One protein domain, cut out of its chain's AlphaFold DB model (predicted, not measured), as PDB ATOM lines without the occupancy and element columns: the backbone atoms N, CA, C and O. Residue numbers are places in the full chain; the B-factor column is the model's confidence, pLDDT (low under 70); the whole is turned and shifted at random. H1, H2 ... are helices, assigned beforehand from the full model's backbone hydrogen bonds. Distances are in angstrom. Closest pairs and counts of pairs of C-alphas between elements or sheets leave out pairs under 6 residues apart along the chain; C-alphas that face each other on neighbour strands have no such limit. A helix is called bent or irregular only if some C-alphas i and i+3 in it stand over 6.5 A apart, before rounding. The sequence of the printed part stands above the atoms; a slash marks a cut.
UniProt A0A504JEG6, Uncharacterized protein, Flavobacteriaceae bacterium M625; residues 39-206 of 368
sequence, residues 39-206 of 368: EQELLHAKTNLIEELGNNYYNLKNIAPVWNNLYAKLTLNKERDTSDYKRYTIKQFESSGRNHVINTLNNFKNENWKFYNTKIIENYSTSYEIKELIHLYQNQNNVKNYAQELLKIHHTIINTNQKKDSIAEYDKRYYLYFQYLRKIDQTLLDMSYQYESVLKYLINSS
ATOM      1  N   GLU A  39     -57.960 -51.207 -61.137       79.94
ATOM      2  CA  GLU A  39     -58.251 -52.622 -61.409       79.94
ATOM      3  C   GLU A  39     -59.526 -52.790 -62.251       79.94
ATOM      4  O   GLU A  39     -59.541 -53.579 -63.196       79.94
ATOM      5  N   GLN A  40     -60.574 -52.009 -61.968       81.19
ATOM      6  CA  GLN A  40     -61.807 -51.995 -62.761       81.19
ATOM      7  C   GLN A  40     -61.590 -51.445 -64.175       81.19
ATOM      8  O   GLN A  40     -62.051 -52.054 -65.140       81.19
ATOM      9  N   GLU A  41     -60.863 -50.334 -64.319       79.12
ATOM     10  CA  GLU A  41     -60.511 -49.770 -65.628       79.12
ATOM     11  C   GLU A  41     -59.704 -50.765 -66.471       79.12
ATOM     12  O   GLU A  41     -59.973 -50.937 -67.661       79.12
ATOM     13  N   LEU A  42     -58.747 -51.464 -65.854       80.81
ATOM     14  CA  LEU A  42     -57.952 -52.493 -66.515       80.81
ATOM     15  C   LEU A  42     -58.811 -53.691 -66.940       80.81
ATOM     16  O   LEU A  42     -58.677 -54.170 -68.064       80.81
ATOM     17  N   LEU A  43     -59.696 -54.176 -66.065       80.81
ATOM     18  CA  LEU A  43     -60.616 -55.268 -66.386       80.81
ATOM     19  C   LEU A  43     -61.538 -54.892 -67.554       80.81
ATOM     20  O   LEU A  43     -61.763 -55.701 -68.457       80.81
ATOM     21  N   HIS A  44     -62.032 -53.653 -67.568       82.44
ATOM     22  CA  HIS A  44     -62.847 -53.129 -68.655       82.44
ATOM     23  C   HIS A  44     -62.053 -53.032 -69.966       82.44
ATOM     24  O   HIS A  44     -62.519 -53.503 -71.003       82.44
ATOM     25  N   ALA A  45     -60.819 -52.520 -69.925       79.62
ATOM     26  CA  ALA A  45     -59.939 -52.474 -71.091       79.62
ATOM     27  C   ALA A  45     -59.646 -53.876 -71.656       79.62
ATOM     28  O   ALA A  45     -59.736 -54.074 -72.867       79.62
ATOM     29  N   LYS A  46     -59.362 -54.866 -70.794       77.31
ATOM     30  CA  LYS A  46     -59.164 -56.270 -71.201       77.31
ATOM     31  C   LYS A  46     -60.409 -56.859 -71.853       77.31
ATOM     32  O   LYS A  46     -60.305 -57.516 -72.880       77.31
ATOM     33  N   THR A  47     -61.573 -56.607 -71.264       78.19
ATOM     34  CA  THR A  47     -62.860 -57.071 -71.789       78.19
ATOM     35  C   THR A  47     -63.093 -56.557 -73.209       78.19
ATOM     36  O   THR A  47     -63.362 -57.345 -74.109       78.19
ATOM     37  N   ASN A  48     -62.928 -55.250 -73.422       79.44
ATOM     38  CA  ASN A  48     -63.142 -54.640 -74.733       79.44
ATOM     39  C   ASN A  48     -62.119 -55.142 -75.762       79.44
ATOM     40  O   ASN A  48     -62.473 -55.394 -76.911       79.44
ATOM     41  N   LEU A  49     -60.861 -55.342 -75.346       78.81
ATOM     42  CA  LEU A  49     -59.836 -55.916 -76.213       78.81
ATOM     43  C   LEU A  49     -60.166 -57.365 -76.610       78.81
ATOM     44  O   LEU A  49     -59.990 -57.722 -77.769       78.81
ATOM     45  N   ILE A  50     -60.660 -58.197 -75.686       75.94
ATOM     46  CA  ILE A  50     -61.102 -59.570 -75.993       75.94
ATOM     47  C   ILE A  50     -62.233 -59.548 -77.026       75.94
ATOM     48  O   ILE A  50     -62.186 -60.305 -77.993       75.94
ATOM     49  N   GLU A  51     -63.225 -58.673 -76.853       73.94
ATOM     50  CA  GLU A  51     -64.344 -58.537 -77.792       73.94
ATOM     51  C   GLU A  51     -63.863 -58.066 -79.180       73.94
ATOM     52  O   GLU A  51     -64.256 -58.634 -80.201       73.94
ATOM     53  N   GLU A  52     -62.950 -57.092 -79.243       76.88
ATOM     54  CA  GLU A  52     -62.332 -56.642 -80.498       76.88
ATOM     55  C   GLU A  52     -61.544 -57.760 -81.191       76.88
ATOM     56  O   GLU A  52     -61.751 -58.026 -82.378       76.88
ATOM     57  N   LEU A  53     -60.642 -58.424 -80.465       74.81
ATOM     58  CA  LEU A  53     -59.821 -59.503 -81.007       74.81
ATOM     59  C   LEU A  53     -60.683 -60.688 -81.450       74.81
ATOM     60  O   LEU A  53     -60.406 -61.274 -82.494       74.81
ATOM     61  N   GLY A  54     -61.751 -61.002 -80.714       67.81
ATOM     62  CA  GLY A  54     -62.727 -62.027 -81.082       67.81
ATOM     63  C   GLY A  54     -63.439 -61.697 -82.395       67.81
ATOM     64  O   GLY A  54     -63.492 -62.537 -83.296       67.81
ATOM     65  N   ASN A  55     -63.906 -60.456 -82.553       73.19
ATOM     66  CA  ASN A  55     -64.521 -59.987 -83.798       73.19
ATOM     67  C   ASN A  55     -63.533 -60.019 -84.972       73.19
ATOM     68  O   ASN A  55     -63.867 -60.481 -86.064       73.19
ATOM     69  N   ASN A  56     -62.296 -59.574 -84.752       70.38
ATOM     70  CA  ASN A  56     -61.257 -59.592 -85.776       70.38
ATOM     71  C   ASN A  56     -60.857 -61.020 -86.173       70.38
ATOM     72  O   ASN A  56     -60.647 -61.290 -87.356       70.38
ATOM     73  N   TYR A  57     -60.808 -61.949 -85.217       71.38
ATOM     74  CA  TYR A  57     -60.569 -63.365 -85.478       71.38
ATOM     75  C   TYR A  57     -61.716 -64.007 -86.269       71.38
ATOM     76  O   TYR A  57     -61.471 -64.740 -87.228       71.38
ATOM     77  N   TYR A  58     -62.970 -63.684 -85.941       67.31
ATOM     78  CA  TYR A  58     -64.132 -64.114 -86.722       67.31
ATOM     79  C   TYR A  58     -64.085 -63.573 -88.160       67.31
ATOM     80  O   TYR A  58     -64.246 -64.326 -89.122       67.31
ATOM     81  N   ASN A  59     -63.767 -62.288 -88.327       69.06
ATOM     82  CA  ASN A  59     -63.567 -61.684 -89.644       69.06
ATOM     83  C   ASN A  59     -62.445 -62.385 -90.421       69.06
ATOM     84  O   ASN A  59     -62.619 -62.690 -91.600       69.06
ATOM     85  N   LEU A  60     -61.324 -62.700 -89.765       65.19
ATOM     86  CA  LEU A  60     -60.224 -63.447 -90.374       65.19
ATOM     87  C   LEU A  60     -60.678 -64.832 -90.853       65.19
ATOM     88  O   LEU A  60     -60.365 -65.204 -91.985       65.19
ATOM     89  N   LYS A  61     -61.465 -65.564 -90.052       64.44
ATOM     90  CA  LYS A  61     -62.040 -66.865 -90.442       64.44
ATOM     91  C   LYS A  61     -62.949 -66.779 -91.664       64.44
ATOM     92  O   LYS A  61     -63.005 -67.734 -92.430       64.44
ATOM     93  N   ASN A  62     -63.604 -65.643 -91.889       64.06
ATOM     94  CA  ASN A  62     -64.415 -65.418 -93.087       64.06
ATOM     95  C   ASN A  62     -63.573 -64.991 -94.302       64.06
ATOM     96  O   ASN A  62     -63.900 -65.331 -95.439       64.06
ATOM     97  N   ILE A  63     -62.475 -64.260 -94.085       64.00
ATOM     98  CA  ILE A  63     -61.589 -63.777 -95.153       64.00
ATOM     99  C   ILE A  63     -60.672 -64.890 -95.664       64.00
ATOM    100  O   ILE A  63     -60.502 -65.017 -96.876       64.00
ATOM    101  N   ALA A  64     -60.094 -65.705 -94.779       64.31
ATOM    102  CA  ALA A  64     -59.074 -66.689 -95.142       64.31
ATOM    103  C   ALA A  64     -59.552 -67.723 -96.188       64.31
ATOM    104  O   ALA A  64     -58.838 -67.928 -97.169       64.31
ATOM    105  N   PRO A  65     -60.761 -68.319 -96.103       59.34
ATOM    106  CA  PRO A  65     -61.263 -69.228 -97.137       59.34
ATOM    107  C   PRO A  65     -61.473 -68.535 -98.486       59.34
ATOM    108  O   PRO A  65     -61.190 -69.105 -99.541       59.34
ATOM    109  N   VAL A  66     -61.952 -67.288 -98.463       63.25
ATOM    110  CA  VAL A  66     -62.166 -66.477 -99.667       63.25
ATOM    111  C   VAL A  66     -60.828 -66.126-100.321       63.25
ATOM    112  O   VAL A  66     -60.700 -66.221-101.543       63.25
ATOM    113  N   TRP A  67     -59.827 -65.774 -99.511       66.69
ATOM    114  CA  TRP A  67     -58.463 -65.498 -99.948       66.69
ATOM    115  C   TRP A  67     -57.789 -66.742-100.532       66.69
ATOM    116  O   TRP A  67     -57.277 -66.691-101.647       66.69
ATOM    117  N   ASN A  68     -57.893 -67.885 -99.850       61.88
ATOM    118  CA  ASN A  68     -57.387 -69.173-100.328       61.88
ATOM    119  C   ASN A  68     -58.018 -69.573-101.665       61.88
ATOM    120  O   ASN A  68     -57.330 -70.047-102.567       61.88
ATOM    121  N   ASN A  69     -59.325 -69.358-101.827       62.12
ATOM    122  CA  ASN A  69     -60.018 -69.639-103.081       62.12
ATOM    123  C   ASN A  69     -59.546 -68.704-104.208       62.12
ATOM    124  O   ASN A  69     -59.338 -69.149-105.335       62.12
ATOM    125  N   LEU A  70     -59.328 -67.417-103.915       66.75
ATOM    126  CA  LEU A  70     -58.720 -66.487-104.867       66.75
ATOM    127  C   LEU A  70     -57.310 -66.936-105.269       66.75
ATOM    128  O   LEU A  70     -57.010 -66.985-106.460       66.75
ATOM    129  N   TYR A  71     -56.473 -67.286-104.292       64.81
ATOM    130  CA  TYR A  71     -55.115 -67.769-104.519       64.81
ATOM    131  C   TYR A  71     -55.130 -69.005-105.424       64.81
ATOM    132  O   TYR A  71     -54.590 -68.957-106.523       64.81
ATOM    133  N   ALA A  72     -55.873 -70.048-105.039       62.72
ATOM    134  CA  ALA A  72     -55.998 -71.290-105.802       62.72
ATOM    135  C   ALA A  72     -56.567 -71.074-107.213       62.72
ATOM    136  O   ALA A  72     -56.146 -71.733-108.166       62.72
ATOM    137  N   LYS A  73     -57.509 -70.133-107.382       66.69
ATOM    138  CA  LYS A  73     -57.954 -69.714-108.716       66.69
ATOM    139  C   LYS A  73     -56.763 -69.164-109.490       66.69
ATOM    140  O   LYS A  73     -56.472 -69.664-110.570       66.69
ATOM    141  N   LEU A  74     -56.044 -68.184-108.968       65.44
ATOM    142  CA  LEU A  74     -54.975 -67.517-109.709       65.44
ATOM    143  C   LEU A  74     -53.737 -68.403-109.967       65.44
ATOM    144  O   LEU A  74     -53.040 -68.159-110.952       65.44
ATOM    145  N   THR A  75     -53.484 -69.446-109.166       57.38
ATOM    146  CA  THR A  75     -52.224 -70.216-109.203       57.38
ATOM    147  C   THR A  75     -52.295 -71.642-109.765       57.38
ATOM    148  O   THR A  75     -51.323 -72.359-109.599       57.38
ATOM    149  N   LEU A  76     -53.376 -72.081-110.433       53.12
ATOM    150  CA  LEU A  76     -53.588 -73.463-110.965       53.12
ATOM    151  C   LEU A  76     -53.506 -74.625-109.955       53.12
ATOM    152  O   LEU A  76     -54.057 -75.689-110.230       53.12
ATOM    153  N   ASN A  77     -52.881 -74.422-108.803       50.62
ATOM    154  CA  ASN A  77     -52.527 -75.449-107.846       50.62
ATOM    155  C   ASN A  77     -53.284 -75.242-106.538       50.62
ATOM    156  O   ASN A  77     -53.350 -74.142-105.989       50.62
ATOM    157  N   LYS A  78     -53.858 -76.342-106.041       40.00
ATOM    158  CA  LYS A  78     -54.415 -76.440-104.685       40.00
ATOM    159  C   LYS A  78     -53.320 -76.608-103.621       40.00
ATOM    160  O   LYS A  78     -53.621 -76.492-102.440       40.00
ATOM    161  N   GLU A  79     -52.080 -76.870-104.035       41.06
ATOM    162  CA  GLU A  79     -50.925 -77.066-103.155       41.06
ATOM    163  C   GLU A  79     -50.024 -75.823-103.170       41.06
ATOM    164  O   GLU A  79     -49.670 -75.304-104.228       41.06
ATOM    165  N   ARG A  80     -49.698 -75.327-101.969       43.50
ATOM    166  CA  ARG A  80     -49.099 -74.008-101.689       43.50
ATOM    167  C   ARG A  80     -47.699 -73.766-102.289       43.50
ATOM    168  O   ARG A  80     -47.288 -72.607-102.341       43.50
ATOM    169  N   ASP A  81     -47.005 -74.801-102.772       38.88
ATOM    170  CA  ASP A  81     -45.548 -74.779-103.005       38.88
ATOM    171  C   ASP A  81     -45.073 -74.929-104.467       38.88
ATOM    172  O   ASP A  81     -43.869 -75.019-104.708       38.88
ATOM    173  N   THR A  82     -45.956 -74.907-105.471       40.28
ATOM    174  CA  THR A  82     -45.560 -75.079-106.888       40.28
ATOM    175  C   THR A  82     -45.909 -73.866-107.760       40.28
ATOM    176  O   THR A  82     -46.989 -73.286-107.667       40.28
ATOM    177  N   SER A  83     -44.960 -73.455-108.609       47.16
ATOM    178  CA  SER A  83     -44.930 -72.182-109.354       47.16
ATOM    179  C   SER A  83     -45.695 -72.164-110.684       47.16
ATOM    180  O   SER A  83     -45.522 -71.230-111.467       47.16
ATOM    181  N   ASP A  84     -46.507 -73.174-110.985       48.78
ATOM    182  CA  ASP A  84     -47.133 -73.293-112.304       48.78
ATOM    183  C   ASP A  84     -48.450 -72.511-112.365       48.78
ATOM    184  O   ASP A  84     -49.470 -72.941-111.844       48.78
ATOM    185  N   TYR A  85     -48.438 -71.338-113.004       56.12
ATOM    186  CA  TYR A  85     -49.586 -70.425-113.077       56.12
ATOM    187  C   TYR A  85     -50.544 -70.749-114.240       56.12
ATOM    188  O   TYR A  85     -50.118 -71.120-115.337       56.12
ATOM    189  N   LYS A  86     -51.862 -70.538-114.059       54.75
ATOM    190  CA  LYS A  86     -52.828 -70.686-115.169       54.75
ATOM    191  C   LYS A  86     -52.612 -69.617-116.224       54.75
ATOM    192  O   LYS A  86     -52.467 -68.438-115.904       54.75
ATOM    193  N   ARG A  87     -52.773 -69.996-117.493       59.94
ATOM    194  CA  ARG A  87     -53.008 -69.025-118.567       59.94
ATOM    195  C   ARG A  87     -54.372 -68.362-118.357       59.94
ATOM    196  O   ARG A  87     -55.407 -68.955-118.654       59.94
ATOM    197  N   TYR A  88     -54.359 -67.140-117.835       63.53
ATOM    198  CA  TYR A  88     -55.521 -66.259-117.734       63.53
ATOM    199  C   TYR A  88     -55.479 -65.176-118.812       63.53
ATOM    200  O   TYR A  88     -54.406 -64.780-119.268       63.53
ATOM    201  N   THR A  89     -56.654 -64.685-119.201       68.31
ATOM    202  CA  THR A  89     -56.792 -63.417-119.937       68.31
ATOM    203  C   THR A  89     -56.854 -62.241-118.961       68.31
ATOM    204  O   THR A  89     -57.337 -62.396-117.834       68.31
ATOM    205  N   ILE A  90     -56.447 -61.042-119.389       70.12
ATOM    206  CA  ILE A  90     -56.549 -59.813-118.571       70.12
ATOM    207  C   ILE A  90     -57.977 -59.572-118.065       70.12
ATOM    208  O   ILE A  90     -58.166 -59.204-116.907       70.12
ATOM    209  N   LYS A  91     -59.000 -59.854-118.883       71.50
ATOM    210  CA  LYS A  91     -60.410 -59.738-118.473       71.50
ATOM    211  C   LYS A  91     -60.763 -60.641-117.281       71.50
ATOM    212  O   LYS A  91     -61.513 -60.228-116.404       71.50
ATOM    213  N   GLN A  92     -60.241 -61.870-117.250       70.00
ATOM    214  CA  GLN A  92     -60.458 -62.807-116.139       70.00
ATOM    215  C   GLN A  92     -59.673 -62.395-114.888       70.00
ATOM    216  O   GLN A  92     -60.136 -62.608-113.769       70.00
ATOM    217  N   PHE A  93     -58.500 -61.789-115.069       72.25
ATOM    218  CA  PHE A  93     -57.700 -61.241-113.978       72.25
ATOM    219  C   PHE A  93     -58.389 -60.037-113.314       72.25
ATOM    220  O   PHE A  93     -58.507 -59.999-112.089       72.25
ATOM    221  N   GLU A  94     -58.920 -59.105-114.114       72.62
ATOM    222  CA  GLU A  94     -59.646 -57.908-113.661       72.62
ATOM    223  C   GLU A  94     -60.857 -58.252-112.780       72.62
ATOM    224  O   GLU A  94     -61.030 -57.676-111.703       72.62
ATOM    225  N   SER A  95     -61.676 -59.225-113.192       68.75
ATOM    226  CA  SER A  95     -62.883 -59.609-112.449       68.75
ATOM    227  C   SER A  95     -62.597 -60.375-111.155       68.75
ATOM    228  O   SER A  95     -63.426 -60.363-110.247       68.75
ATOM    229  N   SER A  96     -61.444 -61.041-111.060       67.06
ATOM    230  CA  SER A  96     -61.144 -61.963-109.960       67.06
ATOM    231  C   SER A  96     -60.389 -61.311-108.803       67.06
ATOM    232  O   SER A  96     -60.519 -61.779-107.685       67.06
ATOM    233  N   GLY A  97     -59.601 -60.252-109.025       65.38
ATOM    234  CA  GLY A  97     -58.705 -59.709-107.992       65.38
ATOM    235  C   GLY A  97     -59.274 -58.538-107.184       65.38
ATOM    236  O   GLY A  97     -59.199 -58.524-105.956       65.38
ATOM    237  N   ARG A  98     -59.856 -57.537-107.853       71.00
ATOM    238  CA  ARG A  98     -60.097 -56.206-107.263       71.00
ATOM    239  C   ARG A  98     -61.019 -56.201-106.041       71.00
ATOM    240  O   ARG A  98     -60.674 -55.613-105.017       71.00
ATOM    241  N   ASN A  99     -62.181 -56.848-106.137       71.00
ATOM    242  CA  ASN A  99     -63.189 -56.813-105.071       71.00
ATOM    243  C   ASN A  99     -62.691 -57.492-103.789       71.00
ATOM    244  O   ASN A  99     -62.934 -57.001-102.692       71.00
ATOM    245  N   HIS A 100     -61.933 -58.580-103.923       67.56
ATOM    246  CA  HIS A 100     -61.381 -59.301-102.779       67.56
ATOM    247  C   HIS A 100     -60.352 -58.469-102.013       67.56
ATOM    248  O   HIS A 100     -60.351 -58.470-100.783       67.56
ATOM    249  N   VAL A 101     -59.516 -57.709-102.720       70.31
ATOM    250  CA  VAL A 101     -58.493 -56.877-102.077       70.31
ATOM    251  C   VAL A 101     -59.120 -55.671-101.381       70.31
ATOM    252  O   VAL A 101     -58.746 -55.355-100.256       70.31
ATOM    253  N   ILE A 102     -60.134 -55.047-101.993       74.75
ATOM    254  CA  ILE A 102     -60.910 -53.973-101.354       74.75
ATOM    255  C   ILE A 102     -61.610 -54.489-100.089       74.75
ATOM    256  O   ILE A 102     -61.510 -53.861 -99.037       74.75
ATOM    257  N   ASN A 103     -62.257 -55.655-100.159       72.19
ATOM    258  CA  ASN A 103     -62.899 -56.262 -98.992       72.19
ATOM    259  C   ASN A 103     -61.887 -56.570 -97.880       72.19
ATOM    260  O   ASN A 103     -62.159 -56.299 -96.714       72.19
ATOM    261  N   THR A 104     -60.698 -57.064 -98.236       70.44
ATOM    262  CA  THR A 104     -59.610 -57.309 -97.276       70.44
ATOM    263  C   THR A 104     -59.195 -56.012 -96.573       70.44
ATOM    264  O   THR A 104     -59.110 -55.980 -95.351       70.44
ATOM    265  N   LEU A 105     -59.015 -54.913 -97.314       72.25
ATOM    266  CA  LEU A 105     -58.662 -53.607 -96.742       72.25
ATOM    267  C   LEU A 105     -59.741 -53.033 -95.817       72.25
ATOM    268  O   LEU A 105     -59.408 -52.419 -94.805       72.25
ATOM    269  N   ASN A 106     -61.016 -53.230 -96.153       75.31
ATOM    270  CA  ASN A 106     -62.137 -52.707 -95.372       75.31
ATOM    271  C   ASN A 106     -62.331 -53.441 -94.035       75.31
ATOM    272  O   ASN A 106     -62.859 -52.850 -93.092       75.31
ATOM    273  N   ASN A 107     -61.892 -54.699 -93.946       70.56
ATOM    274  CA  ASN A 107     -62.098 -55.544 -92.770       70.56
ATOM    275  C   ASN A 107     -61.009 -55.399 -91.693       70.56
ATOM    276  O   ASN A 107     -61.238 -55.793 -90.552       70.56
ATOM    277  N   PHE A 108     -59.853 -54.806 -92.010       66.38
ATOM    278  CA  PHE A 108     -58.796 -54.509 -91.034       66.38
ATOM    279  C   PHE A 108     -58.835 -53.026 -90.624       66.38
ATOM    280  O   PHE A 108     -58.086 -52.192 -91.144       66.38
ATOM    281  N   LYS A 109     -59.730 -52.675 -89.689       60.31
ATOM    282  CA  LYS A 109     -59.750 -51.351 -89.033       60.31
ATOM    283  C   LYS A 109     -58.805 -51.356 -87.831       60.31
ATOM    284  O   LYS A 109     -58.872 -52.263 -87.016       60.31
ATOM    285  N   ASN A 110     -57.936 -50.346 -87.723       58.19
ATOM    286  CA  ASN A 110     -56.783 -50.367 -86.809       58.19
ATOM    287  C   ASN A 110     -56.758 -49.210 -85.786       58.19
ATOM    288  O   ASN A 110     -55.694 -48.764 -85.364       58.19
ATOM    289  N   GLU A 111     -57.919 -48.649 -85.440       60.06
ATOM    290  CA  GLU A 111     -57.974 -47.397 -84.664       60.06
ATOM    291  C   GLU A 111     -57.967 -47.614 -83.143       60.06
ATOM    292  O   GLU A 111     -57.426 -46.787 -82.409       60.06
ATOM    293  N   ASN A 112     -58.455 -48.758 -82.661       62.56
ATOM    294  CA  ASN A 112     -58.669 -48.986 -81.229       62.56
ATOM    295  C   ASN A 112     -57.448 -49.561 -80.488       62.56
ATOM    296  O   ASN A 112     -57.302 -49.354 -79.282       62.56
ATOM    297  N   TRP A 113     -56.511 -50.198 -81.199       63.12
ATOM    298  CA  TRP A 113     -55.303 -50.782 -80.605       63.12
ATOM    299  C   TRP A 113     -54.500 -49.788 -79.774       63.12
ATOM    300  O   TRP A 113     -54.136 -50.072 -78.637       63.12
ATOM    301  N   LYS A 114     -54.237 -48.597 -80.328       65.19
ATOM    302  CA  LYS A 114     -53.411 -47.575 -79.668       65.19
ATOM    303  C   LYS A 114     -53.953 -47.202 -78.290       65.19
ATOM    304  O   LYS A 114     -53.167 -46.912 -77.395       65.19
ATOM    305  N   PHE A 115     -55.272 -47.224 -78.126       68.81
ATOM    306  CA  PHE A 115     -55.929 -46.916 -76.865       68.81
ATOM    307  C   PHE A 115     -55.707 -48.024 -75.821       68.81
ATOM    308  O   PHE A 115     -55.264 -47.737 -74.707       68.81
ATOM    309  N   TYR A 116     -55.945 -49.291 -76.180       66.62
ATOM    310  CA  TYR A 116     -55.770 -50.420 -75.255       66.62
ATOM    311  C   TYR A 116     -54.302 -50.715 -74.952       66.62
ATOM    312  O   TYR A 116     -53.963 -51.057 -73.819       66.62
ATOM    313  N   ASN A 117     -53.428 -50.522 -75.940       66.19
ATOM    314  CA  ASN A 117     -51.995 -50.733 -75.824       66.19
ATOM    315  C   ASN A 117     -51.393 -49.935 -74.661       66.19
ATOM    316  O   ASN A 117     -50.724 -50.505 -73.808       66.19
ATOM    317  N   THR A 118     -51.695 -48.637 -74.569       67.38
ATOM    318  CA  THR A 118     -51.199 -47.771 -73.488       67.38
ATOM    319  C   THR A 118     -51.669 -48.263 -72.117       67.38
ATOM    320  O   THR A 118     -50.861 -48.439 -71.212       67.38
ATOM    321  N   LYS A 119     -52.959 -48.596 -71.979       70.88
ATOM    322  CA  LYS A 119     -53.543 -49.062 -70.706       70.88
ATOM    323  C   LYS A 119     -53.012 -50.429 -70.250       70.88
ATOM    324  O   LYS A 119     -52.933 -50.682 -69.046       70.88
ATOM    325  N   ILE A 120     -52.669 -51.314 -71.187       67.00
ATOM    326  CA  ILE A 120     -52.212 -52.682 -70.900       67.00
ATOM    327  C   ILE A 120     -50.688 -52.740 -70.716       67.00
ATOM    328  O   ILE A 120     -50.229 -53.348 -69.749       67.00
ATOM    329  N   ILE A 121     -49.900 -52.078 -71.575       65.06
ATOM    330  CA  ILE A 121     -48.428 -52.066 -71.485       65.06
ATOM    331  C   ILE A 121     -47.947 -51.411 -70.192       65.06
ATOM    332  O   ILE A 121     -47.030 -51.941 -69.566       65.06
ATOM    333  N   GLU A 122     -48.573 -50.312 -69.758       63.50
ATOM    334  CA  GLU A 122     -48.209 -49.616 -68.513       63.50
ATOM    335  C   GLU A 122     -48.256 -50.531 -67.277       63.50
ATOM    336  O   GLU A 122     -47.559 -50.274 -66.299       63.50
ATOM    337  N   ASN A 123     -49.030 -51.620 -67.328       60.53
ATOM    338  CA  ASN A 123     -49.214 -52.544 -66.210       60.53
ATOM    339  C   ASN A 123     -48.509 -53.908 -66.386       60.53
ATOM    340  O   ASN A 123     -48.466 -54.672 -65.426       60.53
ATOM    341  N   TYR A 124     -47.972 -54.240 -67.573       58.16
ATOM    342  CA  TYR A 124     -47.499 -55.604 -67.899       58.16
ATOM    343  C   TYR A 124     -46.283 -55.655 -68.849       58.16
ATOM    344  O   TYR A 124     -46.087 -56.653 -69.537       58.16
ATOM    345  N   SER A 125     -45.465 -54.601 -68.901       51.69
ATOM    346  CA  SER A 125     -44.464 -54.266 -69.937       51.69
ATOM    347  C   SER A 125     -43.428 -55.324 -70.399       51.69
ATOM    348  O   SER A 125     -42.576 -54.995 -71.223       51.69
ATOM    349  N   THR A 126     -43.477 -56.589 -69.968       55.50
ATOM    350  CA  THR A 126     -42.473 -57.617 -70.304       55.50
ATOM    351  C   THR A 126     -43.003 -59.027 -70.610       55.50
ATOM    352  O   THR A 126     -42.181 -59.927 -70.791       55.50
ATOM    353  N   SER A 127     -44.316 -59.272 -70.697       66.44
ATOM    354  CA  SER A 127     -44.824 -60.632 -70.975       66.44
ATOM    355  C   SER A 127     -44.656 -61.036 -72.457       66.44
ATOM    356  O   SER A 127     -44.720 -60.191 -73.356       66.44
ATOM    357  N   TYR A 128     -44.405 -62.324 -72.726       65.69
ATOM    358  CA  TYR A 128     -44.287 -62.886 -74.085       65.69
ATOM    359  C   TYR A 128     -45.550 -62.608 -74.918       65.69
ATOM    360  O   TYR A 128     -45.499 -62.311 -76.106       65.69
ATOM    361  N   GLU A 129     -46.690 -62.585 -74.254       67.50
ATOM    362  CA  GLU A 129     -48.022 -62.473 -74.829       67.50
ATOM    363  C   GLU A 129     -48.359 -61.032 -75.236       67.50
ATOM    364  O   GLU A 129     -49.077 -60.819 -76.210       67.50
ATOM    365  N   ILE A 130     -47.780 -60.023 -74.572       72.06
ATOM    366  CA  ILE A 130     -47.818 -58.636 -75.066       72.06
ATOM    367  C   ILE A 130     -46.987 -58.491 -76.338       72.06
ATOM    368  O   ILE A 130     -47.369 -57.727 -77.224       72.06
ATOM    369  N   LYS A 131     -45.889 -59.245 -76.476       76.00
ATOM    370  CA  LYS A 131     -45.128 -59.274 -77.732       76.00
ATOM    371  C   LYS A 131     -45.943 -59.919 -78.853       76.00
ATOM    372  O   LYS A 131     -45.969 -59.356 -79.942       76.00
ATOM    373  N   GLU A 132     -46.651 -61.017 -78.581       77.94
ATOM    374  CA  GLU A 132     -47.578 -61.635 -79.546       77.94
ATOM    375  C   GLU A 132     -48.715 -60.686 -79.945       77.94
ATOM    376  O   GLU A 132     -49.016 -60.545 -81.127       77.94
ATOM    377  N   LEU A 133     -49.300 -59.960 -78.987       79.19
ATOM    378  CA  LEU A 133     -50.323 -58.947 -79.259       79.19
ATOM    379  C   LEU A 133     -49.777 -57.805 -80.135       79.19
ATOM    380  O   LEU A 133     -50.415 -57.412 -81.109       79.19
ATOM    381  N   ILE A 134     -48.574 -57.298 -79.846       80.00
ATOM    382  CA  ILE A 134     -47.903 -56.294 -80.688       80.00
ATOM    383  C   ILE A 134     -47.665 -56.844 -82.099       80.00
ATOM    384  O   ILE A 134     -47.951 -56.154 -83.081       80.00
ATOM    385  N   HIS A 135     -47.165 -58.076 -82.209       83.81
ATOM    386  CA  HIS A 135     -46.878 -58.719 -83.487       83.81
ATOM    387  C   HIS A 135     -48.154 -58.939 -84.312       83.81
ATOM    388  O   HIS A 135     -48.179 -58.646 -85.506       83.81
ATOM    389  N   LEU A 136     -49.258 -59.320 -83.667       82.94
ATOM    390  CA  LEU A 136     -50.572 -59.452 -84.289       82.94
ATOM    391  C   LEU A 136     -51.031 -58.139 -84.950       82.94
ATOM    392  O   LEU A 136     -51.445 -58.135 -86.112       82.94
ATOM    393  N   TYR A 137     -50.904 -57.004 -84.257       81.94
ATOM    394  CA  TYR A 137     -51.251 -55.691 -84.822       81.94
ATOM    395  C   TYR A 137     -50.262 -55.207 -85.892       81.94
ATOM    396  O   TYR A 137     -50.653 -54.515 -86.840       81.94
ATOM    397  N   GLN A 138     -48.981 -55.569 -85.787       85.44
ATOM    398  CA  GLN A 138     -48.014 -55.350 -86.867       85.44
ATOM    399  C   GLN A 138     -48.406 -56.146 -88.116       85.44
ATOM    400  O   GLN A 138     -48.423 -55.590 -89.213       85.44
ATOM    401  N   ASN A 139     -48.821 -57.399 -87.952       87.06
ATOM    402  CA  ASN A 139     -49.274 -58.256 -89.039       87.06
ATOM    403  C   ASN A 139     -50.552 -57.739 -89.708       87.06
ATOM    404  O   ASN A 139     -50.611 -57.691 -90.936       87.06
ATOM    405  N   GLN A 140     -51.524 -57.229 -88.944       83.69
ATOM    406  CA  GLN A 140     -52.687 -56.535 -89.520       83.69
ATOM    407  C   GLN A 140     -52.268 -55.358 -90.421       83.69
ATOM    408  O   GLN A 140     -52.785 -55.189 -91.528       83.69
ATOM    409  N   ASN A 141     -51.303 -54.547 -89.969       85.00
ATOM    410  CA  ASN A 141     -50.763 -53.446 -90.771       85.00
ATOM    411  C   ASN A 141     -50.025 -53.945 -92.015       85.00
ATOM    412  O   ASN A 141     -50.189 -53.372 -93.093       85.00
ATOM    413  N   ASN A 142     -49.250 -55.021 -91.887       88.88
ATOM    414  CA  ASN A 142     -48.551 -55.642 -93.005       88.88
ATOM    415  C   ASN A 142     -49.541 -56.117 -94.072       88.88
ATOM    416  O   ASN A 142     -49.372 -55.760 -95.235       88.88
ATOM    417  N   VAL A 143     -50.622 -56.810 -93.690       85.44
ATOM    418  CA  VAL A 143     -51.691 -57.218 -94.620       85.44
ATOM    419  C   VAL A 143     -52.277 -56.011 -95.347       85.44
ATOM    420  O   VAL A 143     -52.402 -56.039 -96.571       85.44
ATOM    421  N   LYS A 144     -52.583 -54.924 -94.628       86.12
ATOM    422  CA  LYS A 144     -53.111 -53.692 -95.231       86.12
ATOM    423  C   LYS A 144     -52.138 -53.091 -96.248       86.12
ATOM    424  O   LYS A 144     -52.538 -52.768 -97.366       86.12
ATOM    425  N   ASN A 145     -50.862 -52.979 -95.889       89.38
ATOM    426  CA  ASN A 145     -49.826 -52.430 -96.763       89.38
ATOM    427  C   ASN A 145     -49.611 -53.315 -98.000       89.38
ATOM    428  O   ASN A 145     -49.574 -52.820 -99.124       89.38
ATOM    429  N   TYR A 146     -49.533 -54.634 -97.816       90.94
ATOM    430  CA  TYR A 146     -49.387 -55.584 -98.915       90.94
ATOM    431  C   TYR A 146     -50.595 -55.563 -99.851       90.94
ATOM    432  O   TYR A 146     -50.418 -55.586-101.065       90.94
ATOM    433  N   ALA A 147     -51.812 -55.458 -99.314       87.06
ATOM    434  CA  ALA A 147     -53.031 -55.339-100.107       87.06
ATOM    435  C   ALA A 147     -53.069 -54.030-100.918       87.06
ATOM    436  O   ALA A 147     -53.482 -54.039-102.079       87.06
ATOM    437  N   GLN A 148     -52.586 -52.915-100.360       89.44
ATOM    438  CA  GLN A 148     -52.455 -51.651-101.094       89.44
ATOM    439  C   GLN A 148     -51.445 -51.745-102.243       89.44
ATOM    440  O   GLN A 148     -51.751 -51.319-103.357       89.44
ATOM    441  N   GLU A 149     -50.266 -52.326-102.006       91.06
ATOM    442  CA  GLU A 149     -49.272 -52.540-103.065       91.06
ATOM    443  C   GLU A 149     -49.800 -53.488-104.146       91.06
ATOM    444  O   GLU A 149     -49.698 -53.201-105.341       91.06
ATOM    445  N   LEU A 150     -50.473 -54.567-103.743       87.94
ATOM    446  CA  LEU A 150     -51.111 -55.499-104.663       87.94
ATOM    447  C   LEU A 150     -52.177 -54.810-105.530       87.94
ATOM    448  O   LEU A 150     -52.225 -55.074-106.732       87.94
ATOM    449  N   LEU A 151     -52.976 -53.881-104.984       86.94
ATOM    450  CA  LEU A 151     -53.917 -53.065-105.769       86.94
ATOM    451  C   LEU A 151     -53.222 -52.153-106.779       86.94
ATOM    452  O   LEU A 151     -53.683 -52.056-107.916       86.94
ATOM    453  N   LYS A 152     -52.127 -51.487-106.393       88.81
ATOM    454  CA  LYS A 152     -51.360 -50.628-107.310       88.81
ATOM    455  C   LYS A 152     -50.828 -51.439-108.493       88.81
ATOM    456  O   LYS A 152     -50.970 -51.029-109.647       88.81
ATOM    457  N   ILE A 153     -50.274 -52.620-108.214       86.94
ATOM    458  CA  ILE A 153     -49.754 -53.531-109.241       86.94
ATOM    459  C   ILE A 153     -50.896 -54.046-110.122       86.94
ATOM    460  O   ILE A 153     -50.789 -54.006-111.345       86.94
ATOM    461  N   HIS A 154     -52.014 -54.462-109.518       83.75
ATOM    462  CA  HIS A 154     -53.214 -54.907-110.230       83.75
ATOM    463  C   HIS A 154     -53.721 -53.852-111.218       83.75
ATOM    464  O   HIS A 154     -53.966 -54.155-112.384       83.75
ATOM    465  N   HIS A 155     -53.837 -52.600-110.765       84.88
ATOM    466  CA  HIS A 155     -54.283 -51.487-111.595       84.88
ATOM    467  C   HIS A 155     -53.318 -51.215-112.751       84.88
ATOM    468  O   HIS A 155     -53.747 -51.029-113.887       84.88
ATOM    469  N   THR A 156     -52.013 -51.270-112.477       84.25
ATOM    470  CA  THR A 156     -50.980 -51.129-113.509       84.25
ATOM    471  C   THR A 156     -51.123 -52.214-114.577       84.25
ATOM    472  O   THR A 156     -51.165 -51.891-115.758       84.25
ATOM    473  N   ILE A 157     -51.268 -53.481-114.173       80.25
ATOM    474  CA  ILE A 157     -51.439 -54.621-115.086       80.25
ATOM    475  C   ILE A 157     -52.670 -54.443-115.988       80.25
ATOM    476  O   ILE A 157     -52.581 -54.696-117.188       80.25
ATOM    477  N   ILE A 158     -53.807 -54.018-115.430       81.00
ATOM    478  CA  ILE A 158     -55.052 -53.843-116.195       81.00
ATOM    479  C   ILE A 158     -54.927 -52.703-117.207       81.00
ATOM    480  O   ILE A 158     -55.389 -52.836-118.336       81.00
ATOM    481  N   ASN A 159     -54.300 -51.591-116.821       81.06
ATOM    482  CA  ASN A 159     -54.252 -50.397-117.663       81.06
ATOM    483  C   ASN A 159     -53.223 -50.481-118.797       81.06
ATOM    484  O   ASN A 159     -53.317 -49.710-119.747       81.06
ATOM    485  N   THR A 160     -52.229 -51.367-118.698       78.44
ATOM    486  CA  THR A 160     -51.151 -51.459-119.698       78.44
ATOM    487  C   THR A 160     -51.284 -52.615-120.682       78.44
ATOM    488  O   THR A 160     -50.490 -52.674-121.613       78.44
ATOM    489  N   ASN A 161     -52.235 -53.530-120.484       74.75
ATOM    490  CA  ASN A 161     -52.410 -54.713-121.332       74.75
ATOM    491  C   ASN A 161     -53.794 -54.712-121.998       74.75
ATOM    492  O   ASN A 161     -54.772 -54.218-121.433       74.75
ATOM    493  N   GLN A 162     -53.907 -55.282-123.196       71.25
ATOM    494  CA  GLN A 162     -55.195 -55.442-123.863       71.25
ATOM    495  C   GLN A 162     -55.998 -56.572-123.211       71.25
ATOM    496  O   GLN A 162     -55.471 -57.584-122.759       71.25
ATOM    497  N   LYS A 163     -57.332 -56.456-123.212       66.62
ATOM    498  CA  LYS A 163     -58.228 -57.397-122.504       66.62
ATOM    499  C   LYS A 163     -58.087 -58.872-122.921       66.62
ATOM    500  O   LYS A 163     -58.467 -59.748-122.139       66.62
ATOM    501  N   LYS A 164     -57.611 -59.135-124.145       61.16
ATOM    502  CA  LYS A 164     -57.414 -60.477-124.718       61.16
ATOM    503  C   LYS A 164     -56.007 -61.034-124.490       61.16
ATOM    504  O   LYS A 164     -55.812 -62.218-124.755       61.16
ATOM    505  N   ASP A 165     -55.074 -60.217-124.002       65.38
ATOM    506  CA  ASP A 165     -53.694 -60.641-123.801       65.38
ATOM    507  C   ASP A 165     -53.655 -61.786-122.792       65.38
ATOM    508  O   ASP A 165     -54.369 -61.795-121.777       65.38
ATOM    509  N   SER A 166     -52.851 -62.797-123.114       62.34
ATOM    510  CA  SER A 166     -52.589 -63.894-122.200       62.34
ATOM    511  C   SER A 166     -51.519 -63.461-121.212       62.34
ATOM    512  O   SER A 166     -50.486 -62.932-121.600       62.34
ATOM    513  N   ILE A 167     -51.726 -63.780-119.938       63.66
ATOM    514  CA  ILE A 167     -50.757 -63.549-118.855       63.66
ATOM    515  C   ILE A 167     -49.492 -64.438-119.010       63.66
ATOM    516  O   ILE A 167     -48.589 -64.406-118.183       63.66
ATOM    517  N   ALA A 168     -49.407 -65.245-120.077       53.38
ATOM    518  CA  ALA A 168     -48.335 -66.209-120.320       53.38
ATOM    519  C   ALA A 168     -46.964 -65.594-120.676       53.38
ATOM    520  O   ALA A 168     -45.975 -66.323-120.648       53.38
ATOM    521  N   GLU A 169     -46.873 -64.296-120.984       50.28
ATOM    522  CA  GLU A 169     -45.586 -63.621-121.187       50.28
ATOM    523  C   GLU A 169     -45.156 -62.893-119.907       50.28
ATOM    524  O   GLU A 169     -45.801 -61.953-119.441       50.28
ATOM    525  N   TYR A 170     -44.072 -63.395-119.308       57.72
ATOM    526  CA  TYR A 170     -43.552 -63.018-117.993       57.72
ATOM    527  C   TYR A 170     -43.065 -61.572-117.934       57.72
ATOM    528  O   TYR A 170     -41.880 -61.258-118.022       57.72
ATOM    529  N   ASP A 171     -44.007 -60.684-117.684       66.94
ATOM    530  CA  ASP A 171     -43.749 -59.335-117.236       66.94
ATOM    531  C   ASP A 171     -43.517 -59.325-115.712       66.94
ATOM    532  O   ASP A 171     -44.292 -59.879-114.923       66.94
ATOM    533  N   LYS A 172     -42.427 -58.669-115.287       72.31
ATOM    534  CA  LYS A 172     -41.999 -58.482-113.886       72.31
ATOM    535  C   LYS A 172     -43.143 -58.040-112.960       72.31
ATOM    536  O   LYS A 172     -43.116 -58.335-111.763       72.31
ATOM    537  N   ARG A 173     -44.159 -57.359-113.497       75.69
ATOM    538  CA  ARG A 173     -45.351 -56.908-112.764       75.69
ATOM    539  C   ARG A 173     -46.217 -58.064-112.251       75.69
ATOM    540  O   ARG A 173     -46.681 -57.990-111.114       75.69
ATOM    541  N   TYR A 174     -46.381 -59.150-113.008       73.75
ATOM    542  CA  TYR A 174     -47.136 -60.326-112.547       73.75
ATOM    543  C   TYR A 174     -46.405 -61.076-111.443       73.75
ATOM    544  O   TYR A 174     -47.013 -61.446-110.442       73.75
ATOM    545  N   TYR A 175     -45.089 -61.237-111.581       74.25
ATOM    546  CA  TYR A 175     -44.263 -61.823-110.529       74.25
ATOM    547  C   TYR A 175     -44.411 -61.052-109.210       74.25
ATOM    548  O   TYR A 175     -44.667 -61.642-108.161       74.25
ATOM    549  N   LEU A 176     -44.336 -59.719-109.273       80.81
ATOM    550  CA  LEU A 176     -44.516 -58.867-108.102       80.81
ATOM    551  C   LEU A 176     -45.934 -58.985-107.514       80.81
ATOM    552  O   LEU A 176     -46.082 -59.065-106.295       80.81
ATOM    553  N   TYR A 177     -46.968 -59.063-108.359       81.44
ATOM    554  CA  TYR A 177     -48.349 -59.288-107.923       81.44
ATOM    555  C   TYR A 177     -48.481 -60.577-107.093       81.44
ATOM    556  O   TYR A 177     -49.001 -60.546-105.977       81.44
ATOM    557  N   PHE A 178     -47.951 -61.697-107.595       77.12
ATOM    558  CA  PHE A 178     -47.998 -62.982-106.895       77.12
ATOM    559  C   PHE A 178     -47.146 -63.008-105.622       77.12
ATOM    560  O   PHE A 178     -47.546 -63.627-104.636       77.12
ATOM    561  N   GLN A 179     -46.014 -62.297-105.589       81.69
ATOM    562  CA  GLN A 179     -45.238 -62.150-104.357       81.69
ATOM    563  C   GLN A 179     -46.045 -61.479-103.240       81.69
ATOM    564  O   GLN A 179     -46.029 -61.956-102.105       81.69
ATOM    565  N   TYR A 180     -46.757 -60.385-103.534       85.31
ATOM    566  CA  TYR A 180     -47.608 -59.736-102.533       85.31
ATOM    567  C   TYR A 180     -48.811 -60.601-102.153       85.31
ATOM    568  O   TYR A 180     -49.186 -60.628-100.983       85.31
ATOM    569  N   LEU A 181     -49.362 -61.361-103.103       78.69
ATOM    570  CA  LEU A 181     -50.445 -62.304-102.833       78.69
ATOM    571  C   LEU A 181     -50.009 -63.367-101.807       78.69
ATOM    572  O   LEU A 181     -50.718 -63.604-100.831       78.69
ATOM    573  N   ARG A 182     -48.805 -63.935-101.980       78.56
ATOM    574  CA  ARG A 182     -48.195 -64.895-101.043       78.56
ATOM    575  C   ARG A 182     -47.885 -64.273 -99.680       78.56
ATOM    576  O   ARG A 182     -48.125 -64.906 -98.660       78.56
ATOM    577  N   LYS A 183     -47.370 -63.039 -99.645       84.94
ATOM    578  CA  LYS A 183     -47.105 -62.326 -98.381       84.94
ATOM    579  C   LYS A 183     -48.378 -62.139 -97.560       84.94
ATOM    580  O   LYS A 183     -48.348 -62.349 -96.352       84.94
ATOM    581  N   ILE A 184     -49.486 -61.769 -98.204       82.38
ATOM    582  CA  ILE A 184     -50.780 -61.646 -97.524       82.38
ATOM    583  C   ILE A 184     -51.239 -63.011 -97.014       82.38
ATOM    584  O   ILE A 184     -51.590 -63.100 -95.846       82.38
ATOM    585  N   ASP A 185     -51.180 -64.061 -97.839       75.38
ATOM    586  CA  ASP A 185     -51.590 -65.413 -97.429       75.38
ATOM    587  C   ASP A 185     -50.846 -65.896 -96.176       75.38
ATOM    588  O   ASP A 185     -51.471 -66.253 -95.178       75.38
ATOM    589  N   GLN A 186     -49.511 -65.807 -96.192       79.56
ATOM    590  CA  GLN A 186     -48.684 -66.191 -95.048       79.56
ATOM    591  C   GLN A 186     -49.035 -65.374 -93.802       79.56
ATOM    592  O   GLN A 186     -49.216 -65.931 -92.725       79.56
ATOM    593  N   THR A 187     -49.198 -64.058 -93.954       82.75
ATOM    594  CA  THR A 187     -49.502 -63.187 -92.813       82.75
ATOM    595  C   THR A 187     -50.891 -63.485 -92.235       82.75
ATOM    596  O   THR A 187     -51.057 -63.483 -91.019       82.75
ATOM    597  N   LEU A 188     -51.893 -63.783 -93.073       76.81
ATOM    598  CA  LEU A 188     -53.232 -64.179 -92.614       76.81
ATOM    599  C   LEU A 188     -53.199 -65.508 -91.845       76.81
ATOM    600  O   LEU A 188     -53.904 -65.649 -90.844       76.81
ATOM    601  N   LEU A 189     -52.376 -66.462 -92.293       72.81
ATOM    602  CA  LEU A 189     -52.166 -67.729 -91.598       72.81
ATOM    603  C   LEU A 189     -51.511 -67.501 -90.231       72.81
ATOM    604  O   LEU A 189     -52.055 -67.946 -89.224       72.81
ATOM    605  N   ASP A 190     -50.407 -66.759 -90.177       77.94
ATOM    606  CA  ASP A 190     -49.699 -66.458 -88.929       77.94
ATOM    607  C   ASP A 190     -50.626 -65.749 -87.927       77.94
ATOM    608  O   ASP A 190     -50.718 -66.135 -86.761       77.94
ATOM    609  N   MET A 191     -51.404 -64.768 -88.399       76.44
ATOM    610  CA  MET A 191     -52.397 -64.072 -87.581       76.44
ATOM    611  C   MET A 191     -53.447 -65.015 -86.988       76.44
ATOM    612  O   MET A 191     -53.880 -64.785 -85.862       76.44
ATOM    613  N   SER A 192     -53.864 -66.065 -87.706       68.75
ATOM    614  CA  SER A 192     -54.884 -67.004 -87.212       68.75
ATOM    615  C   SER A 192     -54.436 -67.748 -85.953       68.75
ATOM    616  O   SER A 192     -55.217 -67.850 -85.008       68.75
ATOM    617  N   TYR A 193     -53.167 -68.158 -85.899       70.31
ATOM    618  CA  TYR A 193     -52.569 -68.785 -84.719       70.31
ATOM    619  C   TYR A 193     -52.358 -67.772 -83.587       70.31
ATOM    620  O   TYR A 193     -52.604 -68.058 -82.413       70.31
ATOM    621  N   GLN A 194     -51.952 -66.551 -83.935       74.12
ATOM    622  CA  GLN A 194     -51.699 -65.496 -82.955       74.12
ATOM    623  C   GLN A 194     -52.973 -65.013 -82.262       74.12
ATOM    624  O   GLN A 194     -52.978 -64.908 -81.038       74.12
ATOM    625  N   TYR A 195     -54.067 -64.788 -82.998       71.12
ATOM    626  CA  TYR A 195     -55.354 -64.415 -82.400       71.12
ATOM    627  C   TYR A 195     -55.799 -65.411 -81.336       71.12
ATOM    628  O   TYR A 195     -56.203 -65.006 -80.251       71.12
ATOM    629  N   GLU A 196     -55.716 -66.703 -81.645       66.88
ATOM    630  CA  GLU A 196     -56.135 -67.764 -80.739       66.88
ATOM    631  C   GLU A 196     -55.311 -67.763 -79.448       66.88
ATOM    632  O   GLU A 196     -55.872 -67.723 -78.350       66.88
ATOM    633  N   SER A 197     -53.982 -67.717 -79.573       68.81
ATOM    634  CA  SER A 197     -53.078 -67.691 -78.418       68.81
ATOM    635  C   SER A 197     -53.285 -66.456 -77.527       68.81
ATOM    636  O   SER A 197     -53.404 -66.577 -76.305       68.81
ATOM    637  N   VAL A 198     -53.409 -65.270 -78.133       73.06
ATOM    638  CA  VAL A 198     -53.586 -63.993 -77.430       73.06
ATOM    639  C   VAL A 198     -54.952 -63.928 -76.741       73.06
ATOM    640  O   VAL A 198     -55.034 -63.510 -75.585       73.06
ATOM    641  N   LEU A 199     -56.022 -64.377 -77.406       72.75
ATOM    642  CA  LEU A 199     -57.360 -64.451 -76.812       72.75
ATOM    643  C   LEU A 199     -57.382 -65.391 -75.607       72.75
ATOM    644  O   LEU A 199     -57.858 -65.000 -74.540       72.75
ATOM    645  N   LYS A 200     -56.818 -66.598 -75.748       70.69
ATOM    646  CA  LYS A 200     -56.732 -67.581 -74.659       70.69
ATOM    647  C   LYS A 200     -56.005 -67.002 -73.447       70.69
ATOM    648  O   LYS A 200     -56.487 -67.138 -72.326       70.69
ATOM    649  N   TYR A 201     -54.893 -66.300 -73.663       74.81
ATOM    650  CA  TYR A 201     -54.162 -65.629 -72.589       74.81
ATOM    651  C   TYR A 201     -54.991 -64.540 -71.896       74.81
ATOM    652  O   TYR A 201     -55.105 -64.534 -70.670       74.81
ATOM    653  N   LEU A 202     -55.590 -63.623 -72.664       72.19
ATOM    654  CA  LEU A 202     -56.363 -62.516 -72.099       72.19
ATOM    655  C   LEU A 202     -57.544 -63.024 -71.264       72.19
ATOM    656  O   LEU A 202     -57.757 -62.527 -70.155       72.19
ATOM    657  N   ILE A 203     -58.252 -64.042 -71.760       69.31
ATOM    658  CA  ILE A 203     -59.373 -64.692 -71.071       69.31
ATOM    659  C   ILE A 203     -58.899 -65.394 -69.793       69.31
ATOM    660  O   ILE A 203     -59.499 -65.206 -68.738       69.31
ATOM    661  N   ASN A 204     -57.791 -66.138 -69.857       68.81
ATOM    662  CA  ASN A 204     -57.266 -66.891 -68.713       68.81
ATOM    663  C   ASN A 204     -56.550 -66.017 -67.671       68.81
ATOM    664  O   ASN A 204     -56.188 -66.506 -66.605       68.81
ATOM    665  N   SER A 205     -56.352 -64.725 -67.949       70.69
ATOM    666  CA  SER A 205     -55.692 -63.808 -67.016       70.69
ATOM    667  C   SER A 205     -56.541 -63.437 -65.789       70.69
ATOM    668  O   SER A 205     -56.012 -62.820 -64.864       70.69
ATOM    669  N   SER A 206     -57.842 -63.767 -65.765       71.31
ATOM    670  CA  SER A 206     -58.678 -63.673 -64.561       71.31
ATOM    671  C   SER A 206     -59.900 -64.595 -64.608       71.31
ATOM    672  O   SER A 206     -60.502 -64.797 -65.662       71.31
TER     673      SER A 206
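Overview. This is residues 39 to 206 of the 368 residues of an uncharacterized protein of Flavobacteriaceae bacterium M625 (UniProt A0A504JEG6). This is a long rod made of an up-and-down bundle of four helices, H1, H2, H4 and H5, each running against the one before it in the chain. H1, H4 and H5 make most of the rod's length, while the shorter H2 covers part of it, between H1 and H4, and small H3 sits near the end where H1 begins. The printed part has 168 residues with five named helices, H1 to H5 in chain order, and no named strand, so its class is all helix. It is loose, with a radius of gyration of the C-alphas of 19.0 A, and spans 64 by 29 by 24 A.

Arrangement. Start with H1, residues 39 to 74, which has a kink of 28 degrees near residue 63. It is neither bent nor irregular, but only just: C-alphas 62 and 65 are 6.4 A apart. With its residues 59 to 70 alone it touches H2, residues 90 to 107, at a shallow tilt of 7 degrees, opposite ways, a hairpin; the closest C-alphas are those of Asn 59 and Asn 107, 7.0 A. H2 is irregular, with C-alphas 96 and 99 7.4 A apart. Residues 42 to 49 of H1 touch H3, residues 113 to 124, at a steep tilt of 53 degrees; the closest C-alphas, of Ala 45 and Tyr 116, are 6.2 A apart. H4, residues 128 to 160, touches H2 at 30 degrees, a shallow tilt, closest at the C-alphas of Leu 105 and Lys 144, 5.8 A. H3 and H4, a hairpin, only just touch, with 3 pairs of C-alphas within 8 A, closest at Ile 121 and Ile 130, 7.5 A. H5, residues 172 to 204, makes a hairpin with H4 at a shallow 24 degrees; C-alphas of Val 143 and Ile 184 are closest, 5.4 A. H5 also touches H1, closest at the C-alphas of Tyr 57 and Tyr 195, 6.1 A, at 34 degrees, only just short of steep. H1 and H4 are apart, as are H2 and H5. Every O i to N i+4 pair is within hydrogen-bond range in H4, against 30 of 32 in H1, 11 of 14 in H2, 5 of 8 in H3 and 27 of 29 in H5.

Along the chain. Find C-alpha 39 at (-58.251, -52.622, -61.409); from there H1 runs 50.7 A to C-alpha 74. H2 then covers 26.7 A and H3 15.7 A. Look for C-alpha 128 at (-44.287, -62.886, -74.085), where H4 begins its 47.5 A. H5 runs 48.4 A and ends at C-alpha 204, (-57.266, -66.891, -68.713).

Size, cuts and confidence. The farthest C-alphas, of Glu 39 and Lys 164, are 63.8 A apart. The printed part has no cut. The links H1 to H2, residues 75 to 89, and H4 to H5 are long. Mean pLDDT of the printed part is 71.0; residues 58 to 89 are among those under 70.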